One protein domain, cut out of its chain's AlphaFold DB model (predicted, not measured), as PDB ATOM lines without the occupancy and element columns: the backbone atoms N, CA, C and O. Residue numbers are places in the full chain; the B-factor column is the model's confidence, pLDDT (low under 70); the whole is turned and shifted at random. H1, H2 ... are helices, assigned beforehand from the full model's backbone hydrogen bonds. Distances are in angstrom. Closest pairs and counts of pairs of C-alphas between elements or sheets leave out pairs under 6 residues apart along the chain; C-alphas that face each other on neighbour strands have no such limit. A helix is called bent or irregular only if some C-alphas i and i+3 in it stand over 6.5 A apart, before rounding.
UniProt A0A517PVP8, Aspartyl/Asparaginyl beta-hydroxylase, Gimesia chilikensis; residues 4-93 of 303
ATOM      1  N   GLU A   4      24.776  -5.513  48.016       58.47
ATOM      2  CA  GLU A   4      25.754  -5.548  49.108       58.47
ATOM      3  C   GLU A   4      26.760  -4.389  49.038       58.47
ATOM      4  O   GLU A   4      27.070  -3.774  50.059       58.47
ATOM      5  N   VAL A   5      27.196  -4.001  47.832       61.88
ATOM      6  CA  VAL A   5      28.150  -2.896  47.623       61.88
ATOM      7  C   VAL A   5      27.501  -1.548  47.948       61.88
ATOM      8  O   VAL A   5      28.140  -0.683  48.550       61.88
ATOM      9  N   LEU A   6      26.215  -1.383  47.622       51.38
ATOM     10  CA  LEU A   6      25.463  -0.166  47.933       51.38
ATOM     11  C   LEU A   6      25.286   0.002  49.452       51.38
ATOM     12  O   LEU A   6      25.480   1.097  49.984       51.38
ATOM     13  N   SER A   7      25.004  -1.096  50.166       51.66
ATOM     14  CA  SER A   7      24.863  -1.090  51.628       51.66
ATOM     15  C   SER A   7      26.170  -0.728  52.347       51.66
ATOM     16  O   SER A   7      26.156   0.043  53.307       51.66
ATOM     17  N   LEU A   8      27.318  -1.195  51.838       55.16
ATOM     18  CA  LEU A   8      28.633  -0.916  52.416       55.16
ATOM     19  C   LEU A   8      29.058   0.550  52.222       55.16
ATOM     20  O   LEU A   8      29.683   1.135  53.111       55.16
ATOM     21  N   ILE A   9      28.709   1.149  51.078       58.09
ATOM     22  CA  ILE A   9      28.980   2.562  50.775       58.09
ATOM     23  C   ILE A   9      28.108   3.471  51.648       58.09
ATOM     24  O   ILE A   9      28.637   4.382  52.283       58.09
ATOM     25  N   ILE A  10      26.805   3.182  51.765       57.47
ATOM     26  CA  ILE A  10      25.882   3.932  52.635       57.47
ATOM     27  C   ILE A  10      26.304   3.810  54.107       57.47
ATOM     28  O   ILE A  10      26.333   4.805  54.834       57.47
ATOM     29  N   PHE A  11      26.707   2.615  54.551       52.50
ATOM     30  CA  PHE A  11      27.189   2.400  55.916       52.50
ATOM     31  C   PHE A  11      28.495   3.155  56.201       52.50
ATOM     32  O   PHE A  11      28.637   3.756  57.266       52.50
ATOM     33  N   ARG A  12      29.446   3.175  55.252       55.75
ATOM     34  CA  ARG A  12      30.695   3.947  55.379       55.75
ATOM     35  C   ARG A  12      30.449   5.456  55.397       55.75
ATOM     36  O   ARG A  12      31.064   6.124  56.225       55.75
ATOM     37  N   HIS A  13      29.542   5.962  54.561       54.97
ATOM     38  CA  HIS A  13      29.182   7.383  54.515       54.97
ATOM     39  C   HIS A  13      28.509   7.840  55.823       54.97
ATOM     40  O   HIS A  13      28.980   8.770  56.478       54.97
ATOM     41  N   ASN A  14      27.528   7.077  56.321       53.97
ATOM     42  CA  ASN A  14      26.899   7.351  57.619       53.97
ATOM     43  C   ASN A  14      27.898   7.302  58.790       53.97
ATOM     44  O   ASN A  14      27.780   8.068  59.752       53.97
ATOM     45  N   ARG A  15      28.916   6.429  58.731       58.03
ATOM     46  CA  ARG A  15      29.983   6.384  59.744       58.03
ATOM     47  C   ARG A  15      30.894   7.609  59.680       58.03
ATOM     48  O   ARG A  15      31.241   8.135  60.737       58.03
ATOM     49  N   SER A  16      31.305   8.047  58.487       58.50
ATOM     50  CA  SER A  16      32.164   9.229  58.335       58.50
ATOM     51  C   SER A  16      31.462  10.499  58.799       58.50
ATOM     52  O   SER A  16      32.071  11.299  59.512       58.50
ATOM     53  N   ASP A  17      30.170  10.636  58.505       60.41
ATOM     54  CA  ASP A  17      29.378  11.798  58.915       60.41
ATOM     55  C   ASP A  17      29.161  11.819  60.428       60.41
ATOM     56  O   ASP A  17      29.357  12.849  61.079       60.41
ATOM     57  N   ALA A  18      28.887  10.661  61.037       56.53
ATOM     58  CA  ALA A  18      28.786  10.537  62.488       56.53
ATOM     59  C   ALA A  18      30.114  10.853  63.209       56.53
ATOM     60  O   ALA A  18      30.112  11.484  64.271       56.53
ATOM     61  N   VAL A  19      31.259  10.442  62.650       65.38
ATOM     62  CA  VAL A  19      32.594  10.748  63.201       65.38
ATOM     63  C   VAL A  19      32.925  12.235  63.050       65.38
ATOM     64  O   VAL A  19      33.405  12.847  64.008       65.38
ATOM     65  N   ASN A  20      32.615  12.839  61.901       65.88
ATOM     66  CA  ASN A  20      32.808  14.269  61.668       65.88
ATOM     67  C   ASN A  20      31.914  15.119  62.578       65.88
ATOM     68  O   ASN A  20      32.411  16.051  63.209       65.88
ATOM     69  N   MET A  21      30.644  14.752  62.763       55.69
ATOM     70  CA  MET A  21      29.753  15.418  63.718       55.69
ATOM     71  C   MET A  21      30.252  15.310  65.164       55.69
ATOM     72  O   MET A  21      30.187  16.291  65.910       55.69
ATOM     73  N   LYS A  22      30.770  14.146  65.580       59.28
ATOM     74  CA  LYS A  22      31.365  13.973  66.918       59.28
ATOM     75  C   LYS A  22      32.611  14.840  67.101       59.28
ATOM     76  O   LYS A  22      32.718  15.510  68.125       59.28
ATOM     77  N   LYS A  23      33.511  14.894  66.110       55.00
ATOM     78  CA  LYS A  23      34.688  15.781  66.130       55.00
ATOM     79  C   LYS A  23      34.295  17.260  66.180       55.00
ATOM     80  O   LYS A  23      34.850  18.001  66.984       55.00
ATOM     81  N   LEU A  24      33.305  17.683  65.394       57.84
ATOM     82  CA  LEU A  24      32.829  19.072  65.370       57.84
ATOM     83  C   LEU A  24      32.224  19.493  66.721       57.84
ATOM     84  O   LEU A  24      32.515  20.579  67.234       57.84
ATOM     85  N   LYS A  25      31.429  18.604  67.338       58.78
ATOM     86  CA  LYS A  25      30.906  18.787  68.701       58.78
ATOM     87  C   LYS A  25      32.035  18.867  69.731       58.78
ATOM     88  O   LYS A  25      32.013  19.772  70.558       58.78
ATOM     89  N   LEU A  26      33.041  17.992  69.652       60.00
ATOM     90  CA  LEU A  26      34.186  17.986  70.571       60.00
ATOM     91  C   LEU A  26      35.014  19.278  70.477       60.00
ATOM     92  O   LEU A  26      35.342  19.869  71.502       60.00
ATOM     93  N   ILE A  27      35.283  19.768  69.262       61.84
ATOM     94  CA  ILE A  27      36.001  21.034  69.035       61.84
ATOM     95  C   ILE A  27      35.206  22.220  69.591       61.84
ATOM     96  O   ILE A  27      35.777  23.131  70.186       61.84
ATOM     97  N   THR A  28      33.881  22.209  69.442       60.62
ATOM     98  CA  THR A  28      33.017  23.275  69.966       60.62
ATOM     99  C   THR A  28      32.974  23.265  71.495       60.62
ATOM    100  O   THR A  28      33.033  24.326  72.113       60.62
ATOM    101  N   VAL A  29      32.928  22.084  72.117       60.12
ATOM    102  CA  VAL A  29      32.996  21.934  73.579       60.12
ATOM    103  C   VAL A  29      34.360  22.382  74.114       60.12
ATOM    104  O   VAL A  29      34.406  23.173  75.052       60.12
ATOM    105  N   ALA A  30      35.462  21.973  73.479       61.84
ATOM    106  CA  ALA A  30      36.811  22.383  73.873       61.84
ATOM    107  C   ALA A  30      37.012  23.907  73.774       61.84
ATOM    108  O   ALA A  30      37.535  24.521  74.703       61.84
ATOM    109  N   LYS A  31      36.520  24.542  72.700       65.94
ATOM    110  CA  LYS A  31      36.568  26.007  72.536       65.94
ATOM    111  C   LYS A  31      35.766  26.761  73.601       65.94
ATOM    112  O   LYS A  31      36.146  27.867  73.962       65.94
ATOM    113  N   ARG A  32      34.674  26.179  74.108       68.44
ATOM    114  CA  ARG A  32      33.850  26.783  75.170       68.44
ATOM    115  C   ARG A  32      34.397  26.527  76.576       68.44
ATOM    116  O   ARG A  32      34.183  27.354  77.452       68.44
ATOM    117  N   GLY A  33      35.103  25.417  76.791       72.94
ATOM    118  CA  GLY A  33      35.699  25.067  78.084       72.94
ATOM    119  C   GLY A  33      37.058  25.719  78.353       72.94
ATOM    120  O   GLY A  33      37.373  26.004  79.504       72.94
ATOM    121  N   LEU A  34      37.852  25.998  77.313       83.31
ATOM    122  CA  LEU A  34      39.202  26.557  77.456       83.31
ATOM    123  C   LEU A  34      39.252  27.891  78.232       83.31
ATOM    124  O   LEU A  34      40.084  27.992  79.132       83.31
ATOM    125  N   PRO A  35      38.375  28.888  77.981       84.44
ATOM    126  CA  PRO A  35      38.372  30.124  78.765       84.44
ATOM    127  C   PRO A  35      38.134  29.882  80.257       84.44
ATOM    128  O   PRO A  35      38.769  30.522  81.088       84.44
ATOM    129  N   LEU A  36      37.263  28.926  80.602       84.69
ATOM    130  CA  LEU A  36      36.987  28.574  81.991       84.69
ATOM    131  C   LEU A  36      38.196  27.900  82.648       84.69
ATOM    132  O   LEU A  36      38.531  28.235  83.775       84.69
ATOM    133  N   VAL A  37      38.886  27.001  81.942       87.00
ATOM    134  CA  VAL A  37      40.121  26.372  82.446       87.00
ATOM    135  C   VAL A  37      41.201  27.423  82.710       87.00
ATOM    136  O   VAL A  37      41.825  27.407  83.770       87.00
ATOM    137  N   LEU A  38      41.387  28.369  81.786       89.56
ATOM    138  CA  LEU A  38      42.324  29.480  81.965       89.56
ATOM    139  C   LEU A  38      41.917  30.369  83.149       89.56
ATOM    140  O   LEU A  38      42.765  30.714  83.966       89.56
ATOM    141  N   ALA A  39      40.629  30.693  83.286       88.50
ATOM    142  CA  ALA A  39      40.123  31.479  84.407       88.50
ATOM    143  C   ALA A  39      40.339  30.770  85.756       88.50
ATOM    144  O   ALA A  39      40.795  31.402  86.705       88.50
ATOM    145  N   ILE A  40      40.099  29.454  85.832       91.38
ATOM    146  CA  ILE A  40      40.371  28.645  87.031       91.38
ATOM    147  C   ILE A  40      41.859  28.690  87.392       91.38
ATOM    148  O   ILE A  40      42.191  28.813  88.567       91.38
ATOM    149  N   TYR A  41      42.752  28.602  86.404       92.25
ATOM    150  CA  TYR A  41      44.196  28.595  86.641       92.25
ATOM    151  C   TYR A  41      44.735  29.967  87.076       92.25
ATOM    152  O   TYR A  41      45.448  30.061  88.072       92.25
ATOM    153  N   PHE A  42      44.395  31.039  86.351       95.69
ATOM    154  CA  PHE A  42      44.950  32.375  86.598       95.69
ATOM    155  C   PHE A  42      44.195  33.169  87.671       95.69
ATOM    156  O   PHE A  42      44.793  34.007  88.340       95.69
ATOM    157  N   LEU A  43      42.891  32.930  87.840       95.50
ATOM    158  CA  LEU A  43      42.004  33.681  88.735       95.50
ATOM    159  C   LEU A  43      41.090  32.729  89.539       95.50
ATOM    160  O   LEU A  43      39.860  32.840  89.457       95.50
ATOM    161  N   PRO A  44      41.644  31.784  90.327       94.44
ATOM    162  CA  PRO A  44      40.873  30.710  90.959       94.44
ATOM    163  C   PRO A  44      39.772  31.227  91.890       94.44
ATOM    164  O   PRO A  44      38.639  30.757  91.823       94.44
ATOM    165  N   TRP A  45      40.070  32.232  92.717       95.88
ATOM    166  CA  TRP A  45      39.113  32.780  93.684       95.88
ATOM    167  C   TRP A  45      37.974  33.554  93.021       95.88
ATOM    168  O   TRP A  45      36.817  33.382  93.399       95.88
ATOM    169  N   ILE A  46      38.281  34.358  91.997       94.75
ATOM    170  CA  ILE A  46      37.261  35.075  91.219       94.75
ATOM    171  C   ILE A  46      36.384  34.058  90.491       94.75
ATOM    172  O   ILE A  46      35.161  34.140  90.543       94.75
ATOM    173  N   THR A  47      36.993  33.054  89.866       94.06
ATOM    174  CA  THR A  47      36.249  32.018  89.152       94.06
ATOM    175  C   THR A  47      35.354  31.219  90.095       94.06
ATOM    176  O   THR A  47      34.183  31.012  89.788       94.06
ATOM    177  N   LEU A  48      35.857  30.831  91.272       95.69
ATOM    178  CA  LEU A  48      35.067  30.156  92.300       95.69
ATOM    179  C   LEU A  48      33.885  31.020  92.756       95.69
ATOM    180  O   LEU A  48      32.766  30.517  92.828       95.69
ATOM    181  N   PHE A  49      34.107  32.313  93.004       97.00
ATOM    182  CA  PHE A  49      33.042  33.254  93.352       97.00
ATOM    183  C   PHE A  49      31.947  33.297  92.277       97.00
ATOM    184  O   PHE A  49      30.774  33.114  92.592       97.00
ATOM    185  N   TYR A  50      32.314  33.436  90.999       96.44
ATOM    186  CA  TYR A  50      31.349  33.437  89.894       96.44
ATOM    187  C   TYR A  50      30.644  32.090  89.720       96.44
ATOM    188  O   TYR A  50      29.458  32.068  89.393       96.44
ATOM    189  N   ILE A  51      31.325  30.963  89.939       95.75
ATOM    190  CA  ILE A  51      30.690  29.639  89.925       95.75
ATOM    191  C   ILE A  51      29.643  29.552  91.039       95.75
ATOM    192  O   ILE A  51      28.515  29.149  90.769       95.75
ATOM    193  N   ILE A  52      29.976  29.972  92.263       97.62
ATOM    194  CA  ILE A  52      29.041  29.972  93.396       97.62
ATOM    195  C   ILE A  52      27.844  30.878  93.097       97.62
ATOM    196  O   ILE A  52      26.704  30.430  93.221       97.62
ATOM    197  N   CYS A  53      28.080  32.114  92.645       98.19
ATOM    198  CA  CYS A  53      27.008  33.027  92.250       98.19
ATOM    199  C   CYS A  53      26.128  32.417  91.156       98.19
ATOM    200  O   CYS A  53      24.912  32.389  91.305       98.19
ATOM    201  N   GLY A  54      26.724  31.853  90.104       97.38
ATOM    202  CA  GLY A  54      25.991  31.213  89.017       97.38
ATOM    203  C   GLY A  54      25.160  30.014  89.468       97.38
ATOM    204  O   GLY A  54      24.041  29.835  88.996       97.38
ATOM    205  N   LEU A  55      25.670  29.202  90.398       97.31
ATOM    206  CA  LEU A  55      24.936  28.064  90.956       97.31
ATOM    207  C   LEU A  55      23.735  28.521  91.791       97.31
ATOM    208  O   LEU A  55      22.632  28.014  91.591       97.31
ATOM    209  N   LEU A  56      23.927  29.496  92.683       96.31
ATOM    210  CA  LEU A  56      22.828  30.093  93.451       96.31
ATOM    211  C   LEU A  56      21.784  30.718  92.519       96.31
ATOM    212  O   LEU A  56      20.582  30.541  92.716       96.31
ATOM    213  N   ASP A  57      22.251  31.391  91.469       97.06
ATOM    214  CA  ASP A  57      21.411  32.086  90.508       97.06
ATOM    215  C   ASP A  57      20.604  31.134  89.621       97.06
ATOM    216  O   ASP A  57      19.423  31.370  89.397       97.06
ATOM    217  N   VAL A  58      21.181  30.027  89.142       96.50
ATOM    218  CA  VAL A  58      20.472  29.093  88.250       96.50
ATOM    219  C   VAL A  58      19.474  28.199  88.997       96.50
ATOM    220  O   VAL A  58      18.428  27.864  88.436       96.50
ATOM    221  N   ILE A  59      19.733  27.844  90.264       95.69
ATOM    222  CA  ILE A  59      18.899  26.914  91.062       95.69
ATOM    223  C   ILE A  59      17.473  27.437  91.298       95.69
ATOM    224  O   ILE A  59      16.544  26.649  91.528       95.69
ATOM    225  N   ARG A  60      17.265  28.751  91.195       93.31
ATOM    226  CA  ARG A  60      15.935  29.365  91.290       93.31
ATOM    227  C   ARG A  60      14.996  28.981  90.141       93.31
ATOM    228  O   ARG A  60      13.785  29.121  90.282       93.31
ATOM    229  N   ASN A  61      15.530  28.512  89.010       94.62
ATOM    230  CA  ASN A  61      14.705  28.011  87.919       94.62
ATOM    231  C   ASN A  61      13.893  26.809  88.410       94.62
ATOM    232  O   ASN A  61      14.432  25.881  89.015       94.62
ATOM    233  N   SER A  62      12.590  26.802  88.123       91.06
ATOM    234  CA  SER A  62      11.721  25.673  88.470       91.06
ATOM    235  C   SER A  62      12.051  24.420  87.645       91.06
ATOM    236  O   SER A  62      11.920  23.299  88.139       91.06
ATOM    237  N   ASP A  63      12.546  24.590  86.415       87.69
ATOM    238  CA  ASP A  63      13.155  23.525  85.613       87.69
ATOM    239  C   ASP A  63      14.661  23.412  85.899       87.69
ATOM    240  O   ASP A  63      15.484  24.114  85.308       87.69
ATOM    241  N   ARG A  64      15.018  22.484  86.791       91.50
ATOM    242  CA  ARG A  64      16.404  22.174  87.184       91.50
ATOM    243  C   ARG A  64      17.026  21.040  86.362       91.50
ATOM    244  O   ARG A  64      17.893  20.325  86.855       91.50
ATOM    245  N   SER A  65      16.562  20.826  85.132       92.12
ATOM    246  CA  SER A  65      17.129  19.794  84.264       92.12
ATOM    247  C   SER A  65      18.601  20.081  83.914       92.12
ATOM    248  O   SER A  65      18.998  21.247  83.811       92.12
ATOM    249  N   PRO A  66      19.420  19.048  83.633       93.25
ATOM    250  CA  PRO A  66      20.799  19.238  83.168       93.25
ATOM    251  C   PRO A  66      20.908  20.135  81.924       93.25
ATOM    252  O   PRO A  66      21.902  20.831  81.740       93.25
ATOM    253  N   ASN A  67      19.868  20.160  81.085       91.56
ATOM    254  CA  ASN A  67      19.788  21.032  79.915       91.56
ATOM    255  C   ASN A  67      19.689  22.519  80.302       91.56
ATOM    256  O   ASN A  67      20.333  23.344  79.658       91.56
ATOM    257  N   THR A  68      18.945  22.875  81.358       93.56
ATOM    258  CA  THR A  68      18.899  24.256  81.873       93.56
ATOM    259  C   THR A  68      20.278  24.701  82.352       93.56
ATOM    260  O   THR A  68      20.756  25.751  81.928       93.56
ATOM    261  N   PHE A  69      20.964  23.873  83.150       95.25
ATOM    262  CA  PHE A  69      22.327  24.156  83.617       95.25
ATOM    263  C   PHE A  69      23.309  24.297  82.449       95.25
ATOM    264  O   PHE A  69      24.057  25.270  82.377       95.25
ATOM    265  N   ALA A  70      23.274  23.370  81.489       92.25
ATOM    266  CA  ALA A  70      24.141  23.426  80.317       92.25
ATOM    267  C   ALA A  70      23.898  24.693  79.477       92.25
ATOM    268  O   ALA A  70      24.851  25.314  79.005       92.25
ATOM    269  N   ARG A  71      22.638  25.114  79.310       93.50
ATOM    270  CA  ARG A  71      22.294  26.364  78.611       93.50
ATOM    271  C   ARG A  71      22.741  27.603  79.371       93.50
ATOM    272  O   ARG A  71      23.172  28.560  78.730       93.50
ATOM    273  N   TYR A  72      22.649  27.572  80.696       95.38
ATOM    274  CA  TYR A  72      23.067  28.665  81.561       95.38
ATOM    275  C   TYR A  72      24.589  28.872  81.502       95.38
ATOM    276  O   TYR A  72      25.042  29.943  81.119       95.38
ATOM    277  N   PHE A  73      25.386  27.830  81.757       93.94
ATOM    278  CA  PHE A  73      26.851  27.954  81.833       93.94
ATOM    279  C   PHE A  73      27.578  27.893  80.480       93.94
ATOM    280  O   PHE A  73      28.675  28.429  80.356       93.94
ATOM    281  N   PHE A  74      27.006  27.237  79.464       90.31
ATOM    282  CA  PHE A  74      27.700  26.963  78.191       90.31
ATOM    283  C   PHE A  74      26.878  27.306  76.937       90.31
ATOM    284  O   PHE A  74      27.281  26.980  75.809       90.31
ATOM    285  N   GLY A  75      25.707  27.920  77.122       89.25
ATOM    286  CA  GLY A  75      24.780  28.309  76.065       89.25
ATOM    287  C   GLY A  75      24.553  29.818  76.011       89.25
ATOM    288  O   GLY A  75      25.488  30.606  76.086       89.25
ATOM    289  N   ASN A  76      23.296  30.220  75.841       88.06
ATOM    290  CA  ASN A  76      22.899  31.627  75.768       88.06
ATOM    291  C   ASN A  76      22.710  32.288  77.144       88.06
ATOM    292  O   ASN A  76      22.480  33.490  77.188       88.06
ATOM    293  N   GLY A  77      22.829  31.541  78.246       92.25
ATOM    294  CA  GLY A  77      22.790  32.101  79.599       92.25
ATOM    295  C   GLY A  77      24.143  32.576  80.129       92.25
ATOM    296  O   GLY A  77      24.195  33.079  81.243       92.25
ATOM    297  N   VAL A  78      25.231  32.464  79.353       92.19
ATOM    298  CA  VAL A  78      26.582  32.855  79.808       92.19
ATOM    299  C   VAL A  78      26.622  34.317  80.253       92.19
ATOM    300  O   VAL A  78      27.264  34.636  81.246       92.19
ATOM    301  N   LEU A  79      25.895  35.205  79.568       93.00
ATOM    302  CA  LEU A  79      25.806  36.606  79.974       93.00
ATOM    303  C   LEU A  79      25.066  36.769  81.311       93.00
ATOM    304  O   LEU A  79      25.524  37.511  82.173       93.00
ATOM    305  N   THR A  80      23.966  36.040  81.513       95.62
ATOM    306  CA  THR A  80      23.256  35.991  82.800       95.62
ATOM    307  C   THR A  80      24.165  35.457  83.909       95.62
ATOM    308  O   THR A  80      24.167  36.006  85.006       95.62
ATOM    309  N   TRP A  81      25.000  34.451  83.618       96.38
ATOM    310  CA  TRP A  81      25.988  33.924  84.560       96.38
ATOM    311  C   TRP A  81      27.063  34.955  84.919       96.38
ATOM    312  O   TRP A  81      27.339  35.173  86.099       96.38
ATOM    313  N   MET A  82      27.626  35.646  83.929       94.50
ATOM    314  CA  MET A  82      28.574  36.741  84.168       94.50
ATOM    315  C   MET A  82      27.953  37.867  85.006       94.50
ATOM    316  O   MET A  82      28.643  38.521  85.776       94.50
ATOM    317  N   LEU A  83      26.645  38.083  84.900       96.31
ATOM    318  CA  LEU A  83      25.933  39.096  85.677       96.31
ATOM    319  C   LEU A  83      25.301  38.529  86.957       96.31
ATOM    320  O   LEU A  83      24.663  39.270  87.704       96.31
ATOM    321  N   SER A  84      25.520  37.246  87.268       97.56
ATOM    322  CA  SER A  84      24.935  36.591  88.444       97.56
ATOM    323  C   SER A  84      25.299  37.258  89.776       97.56
ATOM    324  O   SER A  84      24.393  37.393  90.599       97.56
ATOM    325  N   PRO A  85      26.524  37.787  90.012       97.56
ATOM    326  CA  PRO A  85      26.794  38.532  91.242       97.56
ATOM    327  C   PRO A  85      25.918  39.785  91.378       97.56
ATOM    328  O   PRO A  85      25.415  40.072  92.463       97.56
ATOM    329  N   MET A  86      25.678  40.507  90.275       96.00
ATOM    330  CA  MET A  86      24.780  41.666  90.261       96.00
ATOM    331  C   MET A  86      23.320  41.249  90.448       96.00
ATOM    332  O   MET A  86      22.594  41.890  91.200       96.00
ATOM    333  N   ASN A  87      22.891  40.152  89.819       97.12
ATOM    334  CA  ASN A  87      21.529  39.633  89.967       97.12
ATOM    335  C   ASN A  87      21.221  39.252  91.422       97.12
ATOM    336  O   ASN A  87      20.167  39.619  91.941       97.12
ATOM    337  N   LEU A  88      22.165  38.585  92.092       97.00
ATOM    338  CA  LEU A  88      22.064  38.256  93.514       97.00
ATOM    339  C   LEU A  88      22.106  39.512  94.396       97.00
ATOM    340  O   LEU A  88      21.340  39.613  95.352       97.00
ATOM    341  N   LEU A  89      22.936  40.504  94.058       96.31
ATOM    342  CA  LEU A  89      22.933  41.798  94.746       96.31
ATOM    343  C   LEU A  89      21.570  42.495  94.632       96.31
ATOM    344  O   LEU A  89      21.079  43.034  95.620       96.31
ATOM    345  N   PHE A  90      20.921  42.461  93.466       96.44
ATOM    346  CA  PHE A  90      19.583  43.032  93.306       96.44
ATOM    347  C   PHE A  90      18.532  42.302  94.139       96.44
ATOM    348  O   PHE A  90      17.605  42.950  94.626       96.44
ATOM    349  N   ASP A  91      18.669  40.989  94.345       95.56
ATOM    350  CA  ASP A  91      17.808  40.254  95.274       95.56
ATOM    351  C   ASP A  91      17.993  40.738  96.715       95.56
ATOM    352  O   ASP A  91      17.002  40.999  97.396       95.56
ATOM    353  N   LEU A  92      19.240  40.959  97.144       95.62
ATOM    354  CA  LEU A  92      19.543  41.508  98.470       95.62
ATOM    355  C   LEU A  92      18.995  42.931  98.646       95.62
ATOM    356  O   LEU A  92      18.310  43.215  99.624       95.62
ATOM    357  N   LEU A  93      19.238  43.815  97.676       95.94
ATOM    358  CA  LEU A  93      18.763  45.203  97.701       95.94
ATOM    359  C   LEU A  93      17.234  45.320  97.601       95.94
ATOM    360  O   LEU A  93      16.676  46.388  97.862       95.94
TER     361      LEU A  93
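AT A GLANCE: This is residues 4 to 93 of the 303 residues of the protein "Aspartyl/Asparaginyl beta-hydroxylase" of Gimesia chilikensis (UniProt A0A517PVP8). One long helix, H1, makes an arm whose residues 4 to 28 stick out free from a small body of helices. Near its inner end H1 bends, and its short arm H1b folds back through a tight link into H2 as a V; H3, H4 and H5 pack on H2. The printed part has 90 residues with five named helices, H1 to H5 in chain order, no named strand, and is all helix. It is extended, with a radius of gyration of the C-alphas of 19.5 A, and spans 70 by 34 by 14 A, the free arm making much of the length.

IN THESE COORDINATES: H1, residues 4 to 42, was assigned as one helix by its hydrogen bonds but is bent: C-alphas 32 and 35 are 6.7 A apart. Arm H1a, residues 4 to 32, begins at C-alpha 4 (25.754, -5.548, 49.108) and is 42.3 A long; arm H1b is residues 35 to 42. H2, residues 44 to 59, is 22.3 A long. H3 is residues 66 to 74, H4 residues 78 to 82, and H5 residues 84 to 93, ending at C-alpha 93 (18.763, 45.203, 97.701).

HOW THE PARTS SIT: H2 is the hub. Its residues 47 to 48 touch H1b, closest at the C-alphas of Thr 47 and Ile 40, 5.7 A apart; the two form a helical hairpin at a steep tilt of 43 degrees. H2 touches H5 at a steep tilt of 63 degrees, closest at C-alphas Gly 54 and Ser 84, 5.5 A. H2 touches H4, closest at C-alphas Gly 54 and Trp 81, 5.2 A. H2 and H3, a helical hairpin, only just touch, with 3 pairs of C-alphas within 8 A, closest Val 58 and Phe 69, 7.0 A. H3 and H4 touch only at the corner, closest at C-alphas Tyr 72 and Val 78, 5.7 A. H1a is apart from H2. In each helix and arm every O i to N i+4 pair is within hydrogen-bond range.

THE WHOLE: The C-alphas of Glu 4 and Leu 93, the two farthest apart, are 70.6 A apart. The printed part has no cut, and no link is long. Residues 4 to 32 have pLDDT under 70.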